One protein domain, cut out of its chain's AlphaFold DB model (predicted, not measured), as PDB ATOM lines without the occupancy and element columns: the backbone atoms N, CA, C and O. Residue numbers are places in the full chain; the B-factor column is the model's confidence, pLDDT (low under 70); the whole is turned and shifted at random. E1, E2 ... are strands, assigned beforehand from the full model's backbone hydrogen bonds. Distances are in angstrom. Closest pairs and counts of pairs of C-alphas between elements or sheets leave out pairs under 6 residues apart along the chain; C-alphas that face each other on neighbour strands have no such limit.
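What this domain is: This is residues 342 to 409 and 429 to 507 of the 507 residues of an uncharacterized protein of Xenorhabdus koppenhoeferi (UniProt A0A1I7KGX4). Two strongly twisted sheets of five strands each lie face to face as an elongated sandwich, their strands running nearly the same line, with E2, E1, E10, E6 and E8 in one layer and E3, E4, E5, E9 and E7 in the other. Two long stretches with no named element, residues 378 to 395 and residues 481 to 494, link strands of the sandwich. The printed part has 147 residues, with no named helix and ten named strands, E1 to E10 in order along the chain; the class is all strand. The first sheet runs E2, E1, E10, E6, E8, all antiparallel, and the second runs E3, E4, E5, E9, E7, mixed. The whole is compact, with a radius of gyration of the C-alphas of 15.9 A, and spans 54 by 33 by 25 A.

Where its parts are: Find C-alpha 342 at (2.954, -35.954, -61.707); from there E1, the longest strand by residues, runs through residues 342 to 355 over 40.9 A to C-alpha 355 at (35.606, -43.612, -38.292). E2, residues 358 to 365, comes back over 23.0 A. Next read E3, residues 372 to 377, and, after the long link, E4, residues 396 to 402. Beyond the cut, E5 covers residues 432 to 441 over 29.4 A, and E6 covers residues 446 to 455 over 28.0 A. Two short strands follow, E7, residues 457 to 459, and E8, residues 464 to 467. E9, residues 471 to 480, is 30.3 A long. E10, residues 495 to 506, runs 36.4 A and ends at C-alpha 506 at (-2.785, -36.538, -59.306).

How they stand to each other: Begin at the first sheet, whose edge strands are E2 and E8. E1 and E2 form a hairpin, antiparallel at 165 degrees, with N 351 and O 362 at 2.8 A. E1 and E10 are antiparallel at 163 degrees, and N 346 and O 501 are 2.9 A apart. E10 and E6 are antiparallel at 163 degrees, with N 448 and O 502 at 2.8 A. E6 and E8 are antiparallel at 148 degrees, with N 449 and O 465 at 2.8 A. Now look at the second sheet, whose edge strands are E3 and E7. E3 and E4 form a hairpin, antiparallel at 158 degrees, with N 376 and O 398 at 2.8 A. E4 and E5 are parallel at 22 degrees, with N 399 and O 438 at 2.8 A. E5 and E9 are antiparallel at 160 degrees, with N 437 and O 475 at 2.9 A. E9 and E7 are antiparallel at 125 degrees, with N 478 and O 459 at 2.9 A. The two sheets make a sandwich, two sheets face to face: the parts that face each other are 8.8 A centre to centre, and the best planes are 11 degrees apart. Between the sheets, the closest C-alphas of E2 and E3 are those of Phe 363 and Leu 375, 6.9 A apart. E6 and E9 are near each other, while E1 and E9 are apart.

The domain as a whole: The two C-alphas farthest apart are those of Ile 485 and Glu 507, at 54.8 A; Glu 507 is the chain's last residue. Residues 410 to 428 are not printed, and C-alphas 409 and 429 are 39.3 A apart across this cut, between E4 and E5. The links E3 to E4 and E9 to E10 are long. The mean pLDDT of the printed part is 72.7, and 60 residues are under 70, among them residues 372 to 397 and residues 480 to 489.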
ATOM      1  N   ILE A 342       1.655 -36.594 -61.880       84.31
ATOM      2  CA  ILE A 342       2.954 -35.954 -61.707       84.31
ATOM      3  C   ILE A 342       3.757 -36.841 -60.777       84.31
ATOM      4  O   ILE A 342       3.449 -36.988 -59.594       84.31
ATOM      5  N   THR A 343       4.794 -37.451 -61.339       87.19
ATOM      6  CA  THR A 343       5.727 -38.285 -60.591       87.19
ATOM      7  C   THR A 343       6.994 -37.491 -60.321       87.19
ATOM      8  O   THR A 343       7.698 -37.078 -61.243       87.19
ATOM      9  N   LYS A 344       7.296 -37.286 -59.040       88.81
ATOM     10  CA  LYS A 344       8.587 -36.779 -58.574       88.81
ATOM     11  C   LYS A 344       9.451 -37.960 -58.160       88.81
ATOM     12  O   LYS A 344       8.946 -38.939 -57.619       88.81
ATOM     13  N   THR A 345      10.750 -37.865 -58.395       88.62
ATOM     14  CA  THR A 345      11.705 -38.905 -58.006       88.62
ATOM     15  C   THR A 345      12.720 -38.359 -57.014       88.62
ATOM     16  O   THR A 345      13.137 -37.205 -57.114       88.62
ATOM     17  N   CYS A 346      13.127 -39.189 -56.061       89.00
ATOM     18  CA  CYS A 346      14.235 -38.911 -55.158       89.00
ATOM     19  C   CYS A 346      15.020 -40.192 -54.912       89.00
ATOM     20  O   CYS A 346      14.434 -41.227 -54.611       89.00
ATOM     21  N   GLU A 347      16.338 -40.119 -55.020       91.81
ATOM     22  CA  GLU A 347      17.216 -41.196 -54.581       91.81
ATOM     23  C   GLU A 347      17.755 -40.864 -53.197       91.81
ATOM     24  O   GLU A 347      18.207 -39.745 -52.943       91.81
ATOM     25  N   ILE A 348      17.709 -41.846 -52.307       88.25
ATOM     26  CA  ILE A 348      18.248 -41.742 -50.958       88.25
ATOM     27  C   ILE A 348      19.260 -42.853 -50.728       88.25
ATOM     28  O   ILE A 348      19.105 -43.964 -51.235       88.25
ATOM     29  N   GLU A 349      20.294 -42.562 -49.952       88.44
ATOM     30  CA  GLU A 349      21.325 -43.523 -49.581       88.44
ATOM     31  C   GLU A 349      21.517 -43.519 -48.069       88.44
ATOM     32  O   GLU A 349      21.797 -42.475 -47.489       88.44
ATOM     33  N   LEU A 350      21.387 -44.685 -47.438       84.75
ATOM     34  CA  LEU A 350      21.921 -44.920 -46.105       84.75
ATOM     35  C   LEU A 350      23.380 -45.333 -46.252       84.75
ATOM     36  O   LEU A 350      23.687 -46.365 -46.852       84.75
ATOM     37  N   LYS A 351      24.266 -44.527 -45.684       82.81
ATOM     38  CA  LYS A 351      25.700 -44.744 -45.662       82.81
ATOM     39  C   LYS A 351      26.175 -44.937 -44.229       82.81
ATOM     40  O   LYS A 351      26.096 -44.013 -43.419       82.81
ATOM     41  N   THR A 352      26.711 -46.118 -43.950       76.62
ATOM     42  CA  THR A 352      27.316 -46.502 -42.676       76.62
ATOM     43  C   THR A 352      28.828 -46.568 -42.832       76.62
ATOM     44  O   THR A 352      29.353 -47.462 -43.494       76.62
ATOM     45  N   GLN A 353      29.549 -45.629 -42.240       76.50
ATOM     46  CA  GLN A 353      30.996 -45.497 -42.402       76.50
ATOM     47  C   GLN A 353      31.725 -45.822 -41.101       76.50
ATOM     48  O   GLN A 353      31.175 -45.675 -40.007       76.50
ATOM     49  N   TYR A 354      32.978 -46.253 -41.219       69.62
ATOM     50  CA  TYR A 354      33.838 -46.535 -40.073       69.62
ATOM     51  C   TYR A 354      34.806 -45.372 -39.836       69.62
ATOM     52  O   TYR A 354      35.638 -45.067 -40.689       69.62
ATOM     53  N   SER A 355      34.726 -44.722 -38.675       66.75
ATOM     54  CA  SER A 355      35.606 -43.612 -38.292       66.75
ATOM     55  C   SER A 355      35.943 -43.690 -36.808       66.75
ATOM     56  O   SER A 355      35.080 -43.984 -35.986       66.75
ATOM     57  N   TRP A 356      37.213 -43.450 -36.463       61.66
ATOM     58  CA  TRP A 356      37.690 -43.308 -35.077       61.66
ATOM     59  C   TRP A 356      37.228 -44.456 -34.159       61.66
ATOM     60  O   TRP A 356      36.780 -44.248 -33.036       61.66
ATOM     61  N   PHE A 357      37.355 -45.690 -34.659       60.62
ATOM     62  CA  PHE A 357      36.977 -46.938 -33.984       60.62
ATOM     63  C   PHE A 357      35.469 -47.190 -33.794       60.62
ATOM     64  O   PHE A 357      35.110 -48.180 -33.160       60.62
ATOM     65  N   SER A 358      34.594 -46.376 -34.392       60.78
ATOM     66  CA  SER A 358      33.135 -46.514 -34.324       60.78
ATOM     67  C   SER A 358      32.494 -46.532 -35.718       60.78
ATOM     68  O   SER A 358      33.099 -46.117 -36.709       60.78
ATOM     69  N   TRP A 359      31.262 -47.030 -35.796       62.41
ATOM     70  CA  TRP A 359      30.431 -46.961 -37.001       62.41
ATOM     71  C   TRP A 359      29.400 -45.850 -36.854       62.41
ATOM     72  O   TRP A 359      28.813 -45.708 -35.782       62.41
ATOM     73  N   TYR A 360      29.161 -45.105 -37.930       66.06
ATOM     74  CA  TYR A 360      28.138 -44.064 -37.980       66.06
ATOM     75  C   TYR A 360      27.314 -44.175 -39.258       66.06
ATOM     76  O   TYR A 360      27.865 -44.377 -40.338       66.06
ATOM     77  N   SER A 361      26.000 -44.016 -39.121       67.38
ATOM     78  CA  SER A 361      25.025 -44.130 -40.202       67.38
ATOM     79  C   SER A 361      24.438 -42.764 -40.551       67.38
ATOM     80  O   SER A 361      24.027 -42.010 -39.674       67.38
ATOM     81  N   THR A 362      24.388 -42.443 -41.840       65.56
ATOM     82  CA  THR A 362      23.835 -41.189 -42.374       65.56
ATOM     83  C   THR A 362      22.902 -41.489 -43.535       65.56
ATOM     84  O   THR A 362      23.228 -42.320 -44.373       65.56
ATOM     85  N   PHE A 363      21.749 -40.820 -43.601       72.25
ATOM     86  CA  PHE A 363      20.920 -40.818 -44.805       72.25
ATOM     87  C   PHE A 363      21.202 -39.555 -45.608       72.25
ATOM     88  O   PHE A 363      21.058 -38.447 -45.092       72.25
ATOM     89  N   LEU A 364      21.581 -39.726 -46.868       75.38
ATOM     90  CA  LEU A 364      21.887 -38.635 -47.778       75.38
ATOM     91  C   LEU A 364      20.928 -38.704 -48.974       75.38
ATOM     92  O   LEU A 364      20.938 -39.705 -49.699       75.38
ATOM     93  N   PRO A 365      20.078 -37.685 -49.194       79.31
ATOM     94  CA  PRO A 365      19.408 -37.541 -50.478       79.31
ATOM     95  C   PRO A 365      20.464 -37.221 -51.544       79.31
ATOM     96  O   PRO A 365      21.339 -36.384 -51.317       79.31
ATOM     97  N   LYS A 366      20.397 -37.882 -52.701       81.50
ATOM     98  CA  LYS A 366      21.263 -37.549 -53.839       81.50
ATOM     99  C   LYS A 366      20.778 -36.282 -54.548       81.50
ATOM    100  O   LYS A 366      19.614 -35.885 -54.424       81.50
ATOM    101  N   ASP A 367      21.684 -35.665 -55.302       74.44
ATOM    102  CA  ASP A 367      21.408 -34.458 -56.082       74.44
ATOM    103  C   ASP A 367      20.162 -34.632 -56.965       74.44
ATOM    104  O   ASP A 367      19.978 -35.653 -57.627       74.44
ATOM    105  N   GLY A 368      19.283 -33.625 -56.960       71.62
ATOM    106  CA  GLY A 368      18.021 -33.655 -57.709       71.62
ATOM    107  C   GLY A 368      16.834 -34.287 -56.969       71.62
ATOM    108  O   GLY A 368      15.775 -34.470 -57.570       71.62
ATOM    109  N   CYS A 369      16.967 -34.592 -55.674       77.88
ATOM    110  CA  CYS A 369      15.850 -35.040 -54.846       77.88
ATOM    111  C   CYS A 369      14.775 -33.943 -54.705       77.88
ATOM    112  O   CYS A 369      14.917 -32.988 -53.942       77.88
ATOM    113  N   ASN A 370      13.659 -34.110 -55.421       67.81
ATOM    114  CA  ASN A 370      12.517 -33.183 -55.412       67.81
ATOM    115  C   ASN A 370      11.450 -33.541 -54.357       67.81
ATOM    116  O   ASN A 370      10.315 -33.062 -54.423       67.81
ATOM    117  N   ILE A 371      11.793 -34.419 -53.413       70.81
ATOM    118  CA  ILE A 371      10.913 -34.929 -52.360       70.81
ATOM    119  C   ILE A 371      11.551 -34.567 -51.021       70.81
ATOM    120  O   ILE A 371      12.735 -34.815 -50.812       70.81
ATOM    121  N   LYS A 372      10.787 -33.988 -50.092       69.88
ATOM    122  CA  LYS A 372      11.298 -33.745 -48.740       69.88
ATOM    123  C   LYS A 372      11.391 -35.081 -48.009       69.88
ATOM    124  O   LYS A 372      10.358 -35.702 -47.753       69.88
ATOM    125  N   VAL A 373      12.617 -35.483 -47.687       64.06
ATOM    126  CA  VAL A 373      12.919 -36.692 -46.923       64.06
ATOM    127  C   VAL A 373      13.523 -36.305 -45.577       64.06
ATOM    128  O   VAL A 373      14.455 -35.506 -45.531       64.06
ATOM    129  N   GLN A 374      13.002 -36.866 -44.485       67.81
ATOM    130  CA  GLN A 374      13.543 -36.668 -43.138       67.81
ATOM    131  C   GLN A 374      13.840 -38.013 -42.482       67.81
ATOM    132  O   GLN A 374      12.981 -38.893 -42.491       67.81
ATOM    133  N   LEU A 375      15.028 -38.129 -41.883       63.78
ATOM    134  CA  LEU A 375      15.400 -39.253 -41.034       63.78
ATOM    135  C   LEU A 375      14.969 -38.990 -39.587       63.78
ATOM    136  O   LEU A 375      15.305 -37.949 -39.021       63.78
ATOM    137  N   ILE A 376      14.279 -39.948 -38.980       61.44
ATOM    138  CA  ILE A 376      14.024 -40.006 -37.541       61.44
ATOM    139  C   ILE A 376      14.709 -41.271 -37.010       61.44
ATOM    140  O   ILE A 376      14.587 -42.343 -37.597       61.44
ATOM    141  N   CYS A 377      15.469 -41.135 -35.926       56.75
ATOM    142  CA  CYS A 377      16.096 -42.261 -35.245       56.75
ATOM    143  C   CYS A 377      15.422 -42.452 -33.883       56.75
ATOM    144  O   CYS A 377      15.411 -41.525 -33.073       56.75
ATOM    145  N   ASP A 378      14.834 -43.626 -33.645       43.09
ATOM    146  CA  ASP A 378      14.061 -43.923 -32.426       43.09
ATOM    147  C   ASP A 378      14.963 -44.463 -31.298       43.09
ATOM    148  O   ASP A 378      14.898 -45.616 -30.871       43.09
ATOM    149  N   GLY A 379      15.878 -43.606 -30.851       45.72
ATOM    150  CA  GLY A 379      16.743 -43.785 -29.688       45.72
ATOM    151  C   GLY A 379      17.026 -42.422 -29.057       45.72
ATOM    152  O   GLY A 379      16.665 -41.391 -29.621       45.72
ATOM    153  N   SER A 380      17.683 -42.362 -27.889       44.97
ATOM    154  CA  SER A 380      18.207 -41.059 -27.455       44.97
ATOM    155  C   SER A 380      19.157 -40.539 -28.537       44.97
ATOM    156  O   SER A 380      19.829 -41.332 -29.190       44.97
ATOM    157  N   GLU A 381      19.247 -39.226 -28.730       40.72
ATOM    158  CA  GLU A 381      20.143 -38.610 -29.726       40.72
ATOM    159  C   GLU A 381      21.593 -39.141 -29.593       40.72
ATOM    160  O   GLU A 381      22.318 -39.295 -30.571       40.72
ATOM    161  N   ASN A 382      21.965 -39.565 -28.376       44.94
ATOM    162  CA  ASN A 382      23.223 -40.229 -28.028       44.94
ATOM    163  C   ASN A 382      23.368 -41.690 -28.503       44.94
ATOM    164  O   ASN A 382      24.498 -42.145 -28.613       44.94
ATOM    165  N   LYS A 383      22.275 -42.425 -28.748       48.12
ATOM    166  CA  LYS A 383      22.261 -43.791 -29.321       48.12
ATOM    167  C   LYS A 383      22.415 -43.791 -30.842       48.12
ATOM    168  O   LYS A 383      22.911 -44.758 -31.404       48.12
ATOM    169  N   CYS A 384      22.009 -42.697 -31.478       48.31
ATOM    170  CA  CYS A 384      22.185 -42.445 -32.908       48.31
ATOM    171  C   CYS A 384      23.431 -41.577 -33.184       48.31
ATOM    172  O   CYS A 384      23.713 -41.225 -34.327       48.31
ATOM    173  N   SER A 385      24.165 -41.221 -32.121       44.00
ATOM    174  CA  SER A 385      25.392 -40.428 -32.151       44.00
ATOM    175  C   SER A 385      26.608 -41.307 -32.473       44.00
ATOM    176  O   SER A 385      26.667 -42.454 -32.016       44.00
ATOM    177  N   PRO A 386      27.637 -40.768 -33.161       44.06
ATOM    178  CA  PRO A 386      28.893 -41.464 -33.476       44.06
ATOM    179  C   PRO A 386      29.614 -42.126 -32.281       44.06
ATOM    180  O   PRO A 386      30.486 -42.972 -32.486       44.06
ATOM    181  N   SER A 387      29.267 -41.772 -31.039       43.97
ATOM    182  CA  SER A 387      29.904 -42.278 -29.817       43.97
ATOM    183  C   SER A 387      29.446 -43.665 -29.346       43.97
ATOM    184  O   SER A 387      30.147 -44.278 -28.543       43.97
ATOM    185  N   THR A 388      28.296 -44.177 -29.797       45.06
ATOM    186  CA  THR A 388      27.839 -45.537 -29.458       45.06
ATOM    187  C   THR A 388      27.655 -46.312 -30.748       45.06
ATOM    188  O   THR A 388      26.659 -46.126 -31.434       45.06
ATOM    189  N   GLY A 389      28.653 -47.120 -31.112       45.97
ATOM    190  CA  GLY A 389      28.697 -47.797 -32.406       45.97
ATOM    191  C   GLY A 389      27.404 -48.527 -32.788       45.97
ATOM    192  O   GLY A 389      26.650 -48.993 -31.934       45.97
ATOM    193  N   ASP A 390      27.209 -48.651 -34.099       44.00
ATOM    194  CA  ASP A 390      26.035 -49.143 -34.849       44.00
ATOM    195  C   ASP A 390      25.658 -50.635 -34.630       44.00
ATOM    196  O   ASP A 390      25.167 -51.339 -35.515       44.00
ATOM    197  N   TYR A 391      25.950 -51.166 -33.443       48.22
ATOM    198  CA  TYR A 391      25.786 -52.571 -33.065       48.22
ATOM    199  C   TYR A 391      24.520 -52.842 -32.244       48.22
ATOM    200  O   TYR A 391      24.367 -53.938 -31.700       48.22
ATOM    201  N   SER A 392      23.615 -51.867 -32.138       49.56
ATOM    202  CA  SER A 392      22.332 -52.065 -31.475       49.56
ATOM    203  C   SER A 392      21.299 -52.583 -32.472       49.56
ATOM    204  O   SER A 392      20.916 -51.877 -33.395       49.56
ATOM    205  N   SER A 393      20.769 -53.784 -32.230       49.69
ATOM    206  CA  SER A 393      19.558 -54.294 -32.895       49.69
ATOM    207  C   SER A 393      18.298 -53.460 -32.606       49.69
ATOM    208  O   SER A 393      17.220 -53.778 -33.106       49.69
ATOM    209  N   ALA A 394      18.420 -52.409 -31.787       49.09
ATOM    210  CA  ALA A 394      17.361 -51.458 -31.479       49.09
ATOM    211  C   ALA A 394      17.384 -50.208 -32.379       49.09
ATOM    212  O   ALA A 394      16.549 -49.326 -32.188       49.09
ATOM    213  N   ASN A 395      18.308 -50.104 -33.342       55.94
ATOM    214  CA  ASN A 395      18.333 -48.972 -34.264       55.94
ATOM    215  C   ASN A 395      17.159 -49.070 -35.254       55.94
ATOM    216  O   ASN A 395      16.999 -50.048 -35.996       55.94
ATOM    217  N   LYS A 396      16.328 -48.027 -35.248       63.59
ATOM    218  CA  LYS A 396      15.181 -47.852 -36.137       63.59
ATOM    219  C   LYS A 396      15.406 -46.603 -36.977       63.59
ATOM    220  O   LYS A 396      15.577 -45.515 -36.429       63.59
ATOM    221  N   PHE A 397      15.425 -46.782 -38.292       68.94
ATOM    222  CA  PHE A 397      15.582 -45.706 -39.262       68.94
ATOM    223  C   PHE A 397      14.228 -45.382 -39.877       68.94
ATOM    224  O   PHE A 397      13.676 -46.179 -40.634       68.94
ATOM    225  N   ASP A 398      13.696 -44.211 -39.575       75.44
ATOM    226  CA  ASP A 398      12.394 -43.782 -40.064       75.44
ATOM    227  C   ASP A 398      12.565 -42.698 -41.135       75.44
ATOM    228  O   ASP A 398      13.243 -41.700 -40.918       75.44
ATOM    229  N   VAL A 399      11.951 -42.892 -42.299       73.69
ATOM    230  CA  VAL A 399      12.050 -42.021 -43.474       73.69
ATOM    231  C   VAL A 399      10.682 -41.398 -43.748       73.69
ATOM    232  O   VAL A 399       9.765 -42.089 -44.188       73.69
ATOM    233  N   ASN A 400      10.530 -40.093 -43.521       80.25
ATOM    234  CA  ASN A 400       9.287 -39.369 -43.819       80.25
ATOM    235  C   ASN A 400       9.289 -38.803 -45.244       80.25
ATOM    236  O   ASN A 400      10.201 -38.065 -45.602       80.25
ATOM    237  N   ILE A 401       8.236 -39.080 -46.015       80.69
ATOM    238  CA  ILE A 401       7.987 -38.566 -47.372       80.69
ATOM    239  C   ILE A 401       6.824 -37.568 -47.321       80.69
ATOM    240  O   ILE A 401       5.742 -37.905 -46.832       80.69
ATOM    241  N   SER A 402       7.024 -36.349 -47.836       78.69
ATOM    242  CA  SER A 402       5.993 -35.291 -47.859       78.69
ATOM    243  C   SER A 402       5.937 -34.515 -49.184       78.69
ATOM    244  O   SER A 402       6.919 -34.443 -49.926       78.69
ATOM    245  N   ASP A 403       4.769 -33.928 -49.476       69.62
ATOM    246  CA  ASP A 403       4.417 -33.249 -50.737       69.62
ATOM    247  C   ASP A 403       4.816 -31.758 -50.794       69.62
ATOM    248  O   ASP A 403       4.585 -31.090 -51.800       69.62
ATOM    249  N   GLY A 404       5.453 -31.222 -49.747       60.28
ATOM    250  CA  GLY A 404       5.958 -29.844 -49.696       60.28
ATOM    251  C   GLY A 404       4.900 -28.761 -49.447       60.28
ATOM    252  O   GLY A 404       5.264 -27.709 -48.928       60.28
ATOM    253  N   GLU A 405       3.627 -29.029 -49.750       56.78
ATOM    254  CA  GLU A 405       2.473 -28.163 -49.439       56.78
ATOM    255  C   GLU A 405       1.948 -28.347 -48.012       56.78
ATOM    256  O   GLU A 405       1.288 -27.472 -47.451       56.78
ATOM    257  N   SER A 406       2.237 -29.494 -47.404       47.53
ATOM    258  CA  SER A 406       1.962 -29.724 -45.997       47.53
ATOM    259  C   SER A 406       3.008 -28.987 -45.144       47.53
ATOM    260  O   SER A 406       4.198 -29.300 -45.178       47.53
ATOM    261  N   ASN A 407       2.566 -27.977 -44.383       36.31
ATOM    262  CA  ASN A 407       3.376 -27.202 -43.427       36.31
ATOM    263  C   ASN A 407       3.778 -28.042 -42.196       36.31
ATOM    264  O   ASN A 407       3.557 -27.643 -41.054       36.31
ATOM    265  N   TYR A 408       4.359 -29.222 -42.410       40.16
ATOM    266  CA  TYR A 408       4.992 -29.973 -41.338       40.16
ATOM    267  C   TYR A 408       6.391 -29.412 -41.070       40.16
ATOM    268  O   TYR A 408       7.207 -29.232 -41.973       40.16
ATOM    269  N   TYR A 409       6.582 -29.091 -39.792       36.22
ATOM    270  CA  TYR A 409       7.764 -28.590 -39.096       36.22
ATOM    271  C   TYR A 409       9.104 -28.822 -39.823       36.22
ATOM    272  O   TYR A 409       9.548 -29.953 -40.006       36.22
ATOM    273  N   ALA A 429      31.740 -57.537 -31.025       41.75
ATOM    274  CA  ALA A 429      31.364 -58.937 -30.798       41.75
ATOM    275  C   ALA A 429      30.289 -59.449 -31.782       41.75
ATOM    276  O   ALA A 429      30.063 -60.653 -31.869       41.75
ATOM    277  N   ASN A 430      29.639 -58.555 -32.542       50.31
ATOM    278  CA  ASN A 430      28.506 -58.905 -33.402       50.31
ATOM    279  C   ASN A 430      28.924 -58.993 -34.879       50.31
ATOM    280  O   ASN A 430      29.176 -57.983 -35.544       50.31
ATOM    281  N   PHE A 431      28.970 -60.227 -35.388       57.47
ATOM    282  CA  PHE A 431      29.300 -60.565 -36.777       57.47
ATOM    283  C   PHE A 431      28.220 -60.150 -37.790       57.47
ATOM    284  O   PHE A 431      28.511 -60.067 -38.981       57.47
ATOM    285  N   GLU A 432      27.006 -59.835 -37.338       64.69
ATOM    286  CA  GLU A 432      25.886 -59.355 -38.156       64.69
ATOM    287  C   GLU A 432      25.108 -58.281 -37.376       64.69
ATOM    288  O   GLU A 432      25.043 -58.328 -36.145       64.69
ATOM    289  N   SER A 433      24.556 -57.287 -38.077       67.56
ATOM    290  CA  SER A 433      23.661 -56.275 -37.491       67.56
ATOM    291  C   SER A 433      22.396 -56.165 -38.330       67.56
ATOM    292  O   SER A 433      22.467 -55.910 -39.538       67.56
ATOM    293  N   THR A 434      21.256 -56.379 -37.674       73.62
ATOM    294  CA  THR A 434      19.910 -56.334 -38.245       73.62
ATOM    295  C   THR A 434      19.209 -55.078 -37.750       73.62
ATOM    296  O   THR A 434      19.063 -54.899 -36.544       73.62
ATOM    297  N   ASN A 435      18.761 -54.241 -38.683       73.50
ATOM    298  CA  ASN A 435      18.106 -52.966 -38.405       73.50
ATOM    299  C   ASN A 435      16.724 -52.914 -39.059       73.50
ATOM    300  O   ASN A 435      16.480 -53.577 -40.071       73.50
ATOM    301  N   TYR A 436      15.839 -52.088 -38.510       78.25
ATOM    302  CA  TYR A 436      14.519 -51.832 -39.082       78.25
ATOM    303  C   TYR A 436      14.516 -50.487 -39.800       78.25
ATOM    304  O   TYR A 436      14.944 -49.479 -39.237       78.25
ATOM    305  N   VAL A 437      14.008 -50.471 -41.030       82.06
ATOM    306  CA  VAL A 437      13.759 -49.245 -41.790       82.06
ATOM    307  C   VAL A 437      12.260 -49.099 -41.991       82.06
ATOM    308  O   VAL A 437      11.613 -50.013 -42.503       82.06
ATOM    309  N   THR A 438      11.707 -47.955 -41.602       85.25
ATOM    310  CA  THR A 438      10.296 -47.624 -41.799       85.25
ATOM    311  C   THR A 438      10.179 -46.433 -42.734       85.25
ATOM    312  O   THR A 438      10.750 -45.380 -42.480       85.25
ATOM    313  N   PHE A 439       9.399 -46.559 -43.798       86.31
ATOM    314  CA  PHE A 439       9.051 -45.446 -44.676       86.31
ATOM    315  C   PHE A 439       7.639 -44.975 -44.346       86.31
ATOM    316  O   PHE A 439       6.700 -45.767 -44.407       86.31
ATOM    317  N   TYR A 440       7.480 -43.695 -44.024       86.06
ATOM    318  CA  TYR A 440       6.201 -43.049 -43.743       86.06
ATOM    319  C   TYR A 440       5.821 -42.136 -44.905       86.06
ATOM    320  O   TYR A 440       6.511 -41.158 -45.192       86.06
ATOM    321  N   ASN A 441       4.691 -42.408 -45.552       87.94
ATOM    322  CA  ASN A 441       4.127 -41.513 -46.553       87.94
ATOM    323  C   ASN A 441       3.113 -40.578 -45.885       87.94
ATOM    324  O   ASN A 441       1.956 -40.940 -45.694       87.94
ATOM    325  N   GLN A 442       3.548 -39.373 -45.518       82.62
ATOM    326  CA  GLN A 442       2.689 -38.368 -44.876       82.62
ATOM    327  C   GLN A 442       1.952 -37.481 -45.891       82.62
ATOM    328  O   GLN A 442       1.037 -36.744 -45.522       82.62
ATOM    329  N   GLY A 443       2.345 -37.524 -47.167       79.25
ATOM    330  CA  GLY A 443       1.730 -36.713 -48.212       79.25
ATOM    331  C   GLY A 443       0.485 -37.358 -48.833       79.25
ATOM    332  O   GLY A 443       0.091 -38.476 -48.495       79.25
ATOM    333  N   ARG A 444      -0.150 -36.640 -49.766       82.94
ATOM    334  CA  ARG A 444      -1.417 -37.034 -50.418       82.94
ATOM    335  C   ARG A 444      -1.289 -38.055 -51.561       82.94
ATOM    336  O   ARG A 444      -2.280 -38.683 -51.911       82.94
ATOM    337  N   GLY A 445      -0.107 -38.194 -52.153       86.31
ATOM    338  CA  GLY A 445       0.195 -39.128 -53.243       86.31
ATOM    339  C   GLY A 445       0.608 -40.527 -52.783       86.31
ATOM    340  O   GLY A 445       0.683 -40.809 -51.586       86.31
ATOM    341  N   THR A 446       0.922 -41.391 -53.747       90.88
ATOM    342  CA  THR A 446       1.452 -42.746 -53.515       90.88
ATOM    343  C   THR A 446       2.968 -42.738 -53.673       90.88
ATOM    344  O   THR A 446       3.484 -42.218 -54.665       90.88
ATOM    345  N   ALA A 447       3.685 -43.326 -52.715       91.69
ATOM    346  CA  ALA A 447       5.132 -43.494 -52.783       91.69
ATOM    347  C   ALA A 447       5.482 -44.932 -53.167       91.69
ATOM    348  O   ALA A 447       5.063 -45.870 -52.495       91.69
ATOM    349  N   LYS A 448       6.293 -45.112 -54.207       95.06
ATOM    350  CA  LYS A 448       6.918 -46.392 -54.534       95.06
ATOM    351  C   LYS A 448       8.395 -46.336 -54.174       95.06
ATOM    352  O   LYS A 448       9.138 -45.528 -54.724       95.06
ATOM    353  N   ILE A 449       8.809 -47.194 -53.252       92.88
ATOM    354  CA  ILE A 449      10.198 -47.341 -52.820       92.88
ATOM    355  C   ILE A 449      10.779 -48.531 -53.564       92.88
ATOM    356  O   ILE A 449      10.219 -49.618 -53.480       92.88
ATOM    357  N   SER A 450      11.867 -48.336 -54.297       94.19
ATOM    358  CA  SER A 450      12.547 -49.404 -55.033       94.19
ATOM    359  C   SER A 450      13.998 -49.488 -54.592       94.19
ATOM    360  O   SER A 450      14.682 -48.467 -54.525       94.19
ATOM    361  N   TYR A 451      14.469 -50.691 -54.283       92.94
ATOM    362  CA  TYR A 451      15.886 -50.933 -54.043       92.94
ATOM    363  C   TYR A 451      16.694 -50.610 -55.307       92.94
ATOM    364  O   TYR A 451      16.255 -50.889 -56.422       92.94
ATOM    365  N   MET A 452      17.869 -50.003 -55.133       92.31
ATOM    366  CA  MET A 452      18.777 -49.700 -56.241       92.31
ATOM    367  C   MET A 452      20.067 -50.506 -56.164       92.31
ATOM    368  O   MET A 452      20.436 -51.197 -57.110       92.31
ATOM    369  N   SER A 453      20.785 -50.368 -55.054       92.50
ATOM    370  CA  SER A 453      22.112 -50.949 -54.880       92.50
ATOM    371  C   SER A 453      22.464 -51.039 -53.407       92.50
ATOM    372  O   SER A 453      21.978 -50.254 -52.592       92.50
ATOM    373  N   SER A 454      23.362 -51.955 -53.070       90.75
ATOM    374  CA  SER A 454      23.971 -52.030 -51.750       90.75
ATOM    375  C   SER A 454      25.432 -52.451 -51.830       90.75
ATOM    376  O   SER A 454      25.854 -53.153 -52.746       90.75
ATOM    377  N   SER A 455      26.194 -52.040 -50.823       88.62
ATOM    378  CA  SER A 455      27.528 -52.528 -50.499       88.62
ATOM    379  C   SER A 455      27.515 -52.998 -49.048       88.62
ATOM    380  O   SER A 455      27.100 -52.251 -48.161       88.62
ATOM    381  N   CYS A 456      27.943 -54.236 -48.793       85.88
ATOM    382  CA  CYS A 456      28.017 -54.838 -47.452       85.88
ATOM    383  C   CYS A 456      26.678 -55.025 -46.693       85.88
ATOM    384  O   CYS A 456      26.683 -55.390 -45.512       85.88
ATOM    385  N   TYR A 457      25.541 -54.865 -47.382       83.94
ATOM    386  CA  TYR A 457      24.218 -55.344 -46.958       83.94
ATOM    387  C   TYR A 457      23.801 -56.540 -47.813       83.94
ATOM    388  O   TYR A 457      23.906 -56.473 -49.039       83.94
ATOM    389  N   TYR A 458      23.298 -57.604 -47.183       82.81
ATOM    390  CA  TYR A 458      22.811 -58.805 -47.882       82.81
ATOM    391  C   TYR A 458      21.295 -58.996 -47.779       82.81
ATOM    392  O   TYR A 458      20.714 -59.708 -48.591       82.81
ATOM    393  N   ASN A 459      20.651 -58.347 -46.807       84.62
ATOM    394  CA  ASN A 459      19.209 -58.141 -46.807       84.62
ATOM    395  C   ASN A 459      18.949 -56.641 -46.945       84.62
ATOM    396  O   ASN A 459      19.398 -55.854 -46.110       84.62
ATOM    397  N   THR A 460      18.265 -56.262 -48.016       85.12
ATOM    398  CA  THR A 460      18.040 -54.872 -48.427       85.12
ATOM    399  C   THR A 460      16.564 -54.474 -48.350       85.12
ATOM    400  O   THR A 460      16.199 -53.371 -48.760       85.12
ATOM    401  N   GLY A 461      15.717 -55.358 -47.810       84.81
ATOM    402  CA  GLY A 461      14.267 -55.247 -47.919       84.81
ATOM    403  C   GLY A 461      13.737 -55.731 -49.278       84.81
ATOM    404  O   GLY A 461      14.467 -56.372 -50.033       84.81
ATOM    405  N   PRO A 462      12.456 -55.467 -49.588       84.56
ATOM    406  CA  PRO A 462      11.844 -55.875 -50.852       84.56
ATOM    407  C   PRO A 462      12.396 -55.081 -52.047       84.56
ATOM    408  O   PRO A 462      12.697 -53.894 -51.913       84.56
ATOM    409  N   ASP A 463      12.428 -55.706 -53.231       88.88
ATOM    410  CA  ASP A 463      12.858 -55.062 -54.488       88.88
ATOM    411  C   ASP A 463      12.075 -53.775 -54.772       88.88
ATOM    412  O   ASP A 463      12.636 -52.763 -55.194       88.88
ATOM    413  N   SER A 464      10.767 -53.799 -54.504       93.00
ATOM    414  CA  SER A 464       9.954 -52.592 -54.452       93.00
ATOM    415  C   SER A 464       8.767 -52.727 -53.504       93.00
ATOM    416  O   SER A 464       8.276 -53.826 -53.234       93.00
ATOM    417  N   LYS A 465       8.293 -51.589 -52.994       94.69
ATOM    418  CA  LYS A 465       7.133 -51.496 -52.114       94.69
ATOM    419  C   LYS A 465       6.374 -50.200 -52.356       94.69
ATOM    420  O   LYS A 465       6.949 -49.115 -52.292       94.69
ATOM    421  N   GLU A 466       5.074 -50.321 -52.592       93.50
ATOM    422  CA  GLU A 466       4.163 -49.179 -52.640       93.50
ATOM    423  C   GLU A 466       3.608 -48.869 -51.249       93.50
ATOM    424  O   GLU A 466       3.306 -49.770 -50.459       93.50
ATOM    425  N   ILE A 467       3.508 -47.575 -50.954       89.62
ATOM    426  CA  ILE A 467       3.044 -47.018 -49.690       89.62
ATOM    427  C   ILE A 467       1.981 -45.974 -50.014       89.62
ATOM    428  O   ILE A 467       2.266 -44.911 -50.578       89.62
ATOM    429  N   GLU A 468       0.744 -46.290 -49.654       90.62
ATOM    430  CA  GLU A 468      -0.400 -45.399 -49.826       90.62
ATOM    431  C   GLU A 468      -0.272 -44.129 -48.971       90.62
ATOM    432  O   GLU A 468       0.525 -44.057 -48.030       90.62
ATOM    433  N   SER A 469      -1.060 -43.108 -49.309       85.56
ATOM    434  CA  SER A 469      -1.124 -41.858 -48.547       85.56
ATOM    435  C   SER A 469      -1.477 -42.120 -47.079       85.56
ATOM    436  O   SER A 469      -2.380 -42.901 -46.778       85.56
ATOM    437  N   LYS A 470      -0.780 -41.436 -46.165       79.38
ATOM    438  CA  LYS A 470      -0.943 -41.547 -44.702       79.38
ATOM    439  C   LYS A 470      -0.707 -42.956 -44.151       79.38
ATOM    440  O   LYS A 470      -1.217 -43.296 -43.085       79.38
ATOM    441  N   SER A 471       0.080 -43.761 -44.860       82.88
ATOM    442  CA  SER A 471       0.462 -45.115 -44.463       82.88
ATOM    443  C   SER A 471       1.975 -45.227 -44.263       82.88
ATOM    444  O   SER A 471       2.740 -44.299 -44.545       82.88
ATOM    445  N   ASN A 472       2.420 -46.368 -43.748       89.69
ATOM    446  CA  ASN A 472       3.833 -46.689 -43.616       89.69
ATOM    447  C   ASN A 472       4.127 -48.125 -44.052       89.69
ATOM    448  O   ASN A 472       3.235 -48.969 -44.136       89.69
ATOM    449  N   SER A 473       5.395 -48.392 -44.346       88.56
ATOM    450  CA  SER A 473       5.893 -49.746 -44.554       88.56
ATOM    451  C   SER A 473       7.224 -49.914 -43.848       88.56
ATOM    452  O   SER A 473       8.131 -49.103 -44.030       88.56
ATOM    453  N   GLN A 474       7.351 -50.996 -43.088       88.12
ATOM    454  CA  GLN A 474       8.580 -51.376 -42.410       88.12
ATOM    455  C   GLN A 474       9.198 -52.603 -43.075       88.12
ATOM    456  O   GLN A 474       8.487 -53.527 -43.474       88.12
ATOM    457  N   PHE A 475      10.520 -52.619 -43.183       87.81
ATOM    458  CA  PHE A 475      11.273 -53.803 -43.569       87.81
ATOM    459  C   PHE A 475      12.624 -53.851 -42.862       87.81
ATOM    460  O   PHE A 475      13.109 -52.871 -42.298       87.81
ATOM    461  N   THR A 476      13.215 -55.036 -42.869       84.88
ATOM    462  CA  THR A 476      14.477 -55.316 -42.198       84.88
ATOM    463  C   THR A 476      15.631 -55.203 -43.184       84.88
ATOM    464  O   THR A 476      15.535 -55.710 -44.301       84.88
ATOM    465  N   ILE A 477      16.731 -54.587 -42.756       83.94
ATOM    466  CA  ILE A 477      18.008 -54.599 -43.472       83.94
ATOM    467  C   ILE A 477      19.073 -55.271 -42.610       83.94
ATOM    468  O   ILE A 477      19.097 -55.088 -41.391       83.94
ATOM    469  N   THR A 478      19.970 -56.032 -43.231       81.50
ATOM    470  CA  THR A 478      21.005 -56.767 -42.493       81.50
ATOM    471  C   THR A 478      22.379 -56.590 -43.119       81.50
ATOM    472  O   THR A 478      22.568 -56.777 -44.326       81.50
ATOM    473  N   THR A 479      23.341 -56.227 -42.271       79.94
ATOM    474  CA  THR A 479      24.761 -56.099 -42.614       79.94
ATOM    475  C   THR A 479      25.533 -57.322 -42.150       79.94
ATOM    476  O   THR A 479      25.259 -57.870 -41.079       79.94
ATOM    477  N   ARG A 480      26.542 -57.713 -42.932       68.75
ATOM    478  CA  ARG A 480      27.515 -58.732 -42.535       68.75
ATOM    479  C   ARG A 480      28.828 -58.048 -42.164       68.75
ATOM    480  O   ARG A 480      29.456 -57.391 -42.989       68.75
ATOM    481  N   ASN A 481      29.236 -58.220 -40.912       63.28
ATOM    482  CA  ASN A 481      30.511 -57.756 -40.364       63.28
ATOM    483  C   ASN A 481      31.525 -58.905 -40.227       63.28
ATOM    484  O   ASN A 481      32.550 -58.733 -39.570       63.28
ATOM    485  N   SER A 482      31.249 -60.088 -40.783       57.38
ATOM    486  CA  SER A 482      32.123 -61.244 -40.612       57.38
ATOM    487  C   SER A 482      33.390 -61.180 -41.464       57.38
ATOM    488  O   SER A 482      33.411 -60.659 -42.580       57.38
ATOM    489  N   PHE A 483      34.465 -61.733 -40.900       53.62
ATOM    490  CA  PHE A 483      35.704 -62.034 -41.604       53.62
ATOM    491  C   PHE A 483      35.495 -63.354 -42.355       53.62
ATOM    492  O   PHE A 483      35.811 -64.424 -41.840       53.62
ATOM    493  N   ASP A 484      34.858 -63.297 -43.522       52.34
ATOM    494  CA  ASP A 484      34.739 -64.468 -44.388       52.34
ATOM    495  C   ASP A 484      35.987 -64.559 -45.277       52.34
ATOM    496  O   ASP A 484      36.336 -63.612 -45.982       52.34
ATOM    497  N   ILE A 485      36.687 -65.692 -45.214       50.66
ATOM    498  CA  ILE A 485      38.013 -65.913 -45.819       50.66
ATOM    499  C   ILE A 485      37.941 -65.869 -47.361       50.66
ATOM    500  O   ILE A 485      38.965 -65.736 -48.029       50.66
ATOM    501  N   PHE A 486      36.732 -65.923 -47.933       49.84
ATOM    502  CA  PHE A 486      36.505 -66.009 -49.377       49.84
ATOM    503  C   PHE A 486      35.725 -64.830 -49.989       49.84
ATOM    504  O   PHE A 486      35.531 -64.815 -51.203       49.84
ATOM    505  N   SER A 487      35.312 -63.820 -49.210       50.50
ATOM    506  CA  SER A 487      34.590 -62.650 -49.740       50.50
ATOM    507  C   SER A 487      35.109 -61.333 -49.160       50.50
ATOM    508  O   SER A 487      35.342 -61.230 -47.962       50.50
ATOM    509  N   ASN A 488      35.275 -60.330 -50.026       53.22
ATOM    510  CA  ASN A 488      35.846 -59.010 -49.743       53.22
ATOM    511  C   ASN A 488      35.441 -58.372 -48.392       53.22
ATOM    512  O   ASN A 488      34.293 -58.410 -47.958       53.22
ATOM    513  N   TYR A 489      36.435 -57.732 -47.771       63.22
ATOM    514  CA  TYR A 489      36.483 -57.163 -46.420       63.22
ATOM    515  C   TYR A 489      35.408 -56.101 -46.076       63.22
ATOM    516  O   TYR A 489      35.718 -54.917 -45.969       63.22
ATOM    517  N   CYS A 490      34.174 -56.495 -45.752       73.31
ATOM    518  CA  CYS A 490      33.146 -55.565 -45.240       73.31
ATOM    519  C   CYS A 490      33.364 -55.084 -43.786       73.31
ATOM    520  O   CYS A 490      32.669 -54.188 -43.306       73.31
ATOM    521  N   PHE A 491      34.353 -55.636 -43.073       67.94
ATOM    522  CA  PHE A 491      34.631 -55.327 -41.662       67.94
ATOM    523  C   PHE A 491      35.148 -53.898 -41.408       67.94
ATOM    524  O   PHE A 491      35.084 -53.414 -40.283       67.94
ATOM    525  N   LYS A 492      35.679 -53.218 -42.433       70.12
ATOM    526  CA  LYS A 492      36.200 -51.836 -42.343       70.12
ATOM    527  C   LYS A 492      35.890 -50.998 -43.588       70.12
ATOM    528  O   LYS A 492      36.568 -50.009 -43.848       70.12
ATOM    529  N   GLN A 493      34.918 -51.427 -44.386       78.94
ATOM    530  CA  GLN A 493      34.485 -50.703 -45.576       78.94
ATOM    531  C   GLN A 493      33.190 -49.959 -45.285       78.94
ATOM    532  O   GLN A 493      32.347 -50.448 -44.535       78.94
ATOM    533  N   ASP A 494      33.035 -48.795 -45.909       81.12
ATOM    534  CA  ASP A 494      31.758 -48.094 -45.932       81.12
ATOM    535  C   ASP A 494      30.675 -49.032 -46.473       81.12
ATOM    536  O   ASP A 494      30.819 -49.640 -47.540       81.12
ATOM    537  N   LYS A 495      29.585 -49.146 -45.723       84.56
ATOM    538  CA  LYS A 495      28.399 -49.895 -46.119       84.56
ATOM    539  C   LYS A 495      27.396 -48.905 -46.661       84.56
ATOM    540  O   LYS A 495      27.181 -47.848 -46.071       84.56
ATOM    541  N   THR A 496      26.787 -49.242 -47.779       88.25
ATOM    542  CA  THR A 496      25.799 -48.378 -48.413       88.25
ATOM    543  C   THR A 496      24.589 -49.188 -48.810       88.25
ATOM    544  O   THR A 496      24.694 -50.359 -49.175       88.25
ATOM    545  N   ILE A 497      23.428 -48.562 -48.751       89.69
ATOM    546  CA  ILE A 497      22.208 -49.075 -49.350       89.69
ATOM    547  C   ILE A 497      21.409 -47.893 -49.883       89.69
ATOM    548  O   ILE A 497      21.229 -46.891 -49.194       89.69
ATOM    549  N   SER A 498      20.977 -47.993 -51.135       91.25
ATOM    550  CA  SER A 498      20.292 -46.912 -51.838       91.25
ATOM    551  C   SER A 498      18.896 -47.342 -52.273       91.25
ATOM    552  O   SER A 498      18.701 -48.462 -52.757       91.25
ATOM    553  N   TRP A 499      17.943 -46.421 -52.153       93.06
ATOM    554  CA  TRP A 499      16.568 -46.588 -52.615       93.06
ATOM    555  C   TRP A 499      16.148 -45.429 -53.513       93.06
ATOM    556  O   TRP A 499      16.487 -44.271 -53.265       93.06
ATOM    557  N   LYS A 500      15.338 -45.745 -54.520       93.81
ATOM    558  CA  LYS A 500      14.621 -44.783 -55.349       93.81
ATOM    559  C   LYS A 500      13.194 -44.643 -54.837       93.81
ATOM    560  O   LYS A 500      12.473 -45.631 -54.727       93.81
ATOM    561  N   ILE A 501      12.784 -43.415 -54.568       91.50
ATOM    562  CA  ILE A 501      11.426 -43.030 -54.199       91.50
ATOM    563  C   ILE A 501      10.775 -42.400 -55.426       91.50
ATOM    564  O   ILE A 501      11.226 -41.359 -55.901       91.50
ATOM    565  N   GLU A 502       9.710 -43.013 -55.924       92.94
ATOM    566  CA  GLU A 502       8.846 -42.454 -56.965       92.94
ATOM    567  C   GLU A 502       7.533 -42.029 -56.312       92.94
ATOM    568  O   GLU A 502       6.748 -42.859 -55.856       92.94
ATOM    569  N   TYR A 503       7.314 -40.722 -56.216       90.50
ATOM    570  CA  TYR A 503       6.153 -40.141 -55.563       90.50
ATOM    571  C   TYR A 503       5.181 -39.600 -56.595       90.50
ATOM    572  O   TYR A 503       5.501 -38.640 -57.295       90.50
ATOM    573  N   THR A 504       4.009 -40.219 -56.695       88.31
ATOM    574  CA  THR A 504       3.003 -39.876 -57.705       88.31
ATOM    575  C   THR A 504       1.821 -39.168 -57.060       88.31
ATOM    576  O   THR A 504       1.153 -39.728 -56.188       88.31
ATOM    577  N   THR A 505       1.552 -37.945 -57.510       83.69
ATOM    578  CA  THR A 505       0.341 -37.176 -57.202       83.69
ATOM    579  C   THR A 505      -0.533 -37.048 -58.447       83.69
ATOM    580  O   THR A 505      -0.047 -37.148 -59.574       83.69
ATOM    581  N   TYR A 506      -1.827 -36.826 -58.241       74.75
ATOM    582  CA  TYR A 506      -2.785 -36.538 -59.306       74.75
ATOM    583  C   TYR A 506      -3.216 -35.076 -59.143       74.75
ATOM    584  O   TYR A 506      -3.799 -34.743 -58.109       74.75
ATOM    585  N   GLU A 507      -2.858 -34.221 -60.105       62.97
ATOM    586  CA  GLU A 507      -3.257 -32.799 -60.171       62.97
ATOM    587  C   GLU A 507      -4.440 -32.588 -61.113       62.97
ATOM    588  O   GLU A 507      -4.421 -33.197 -62.209       62.97
TER     589      GLU A 507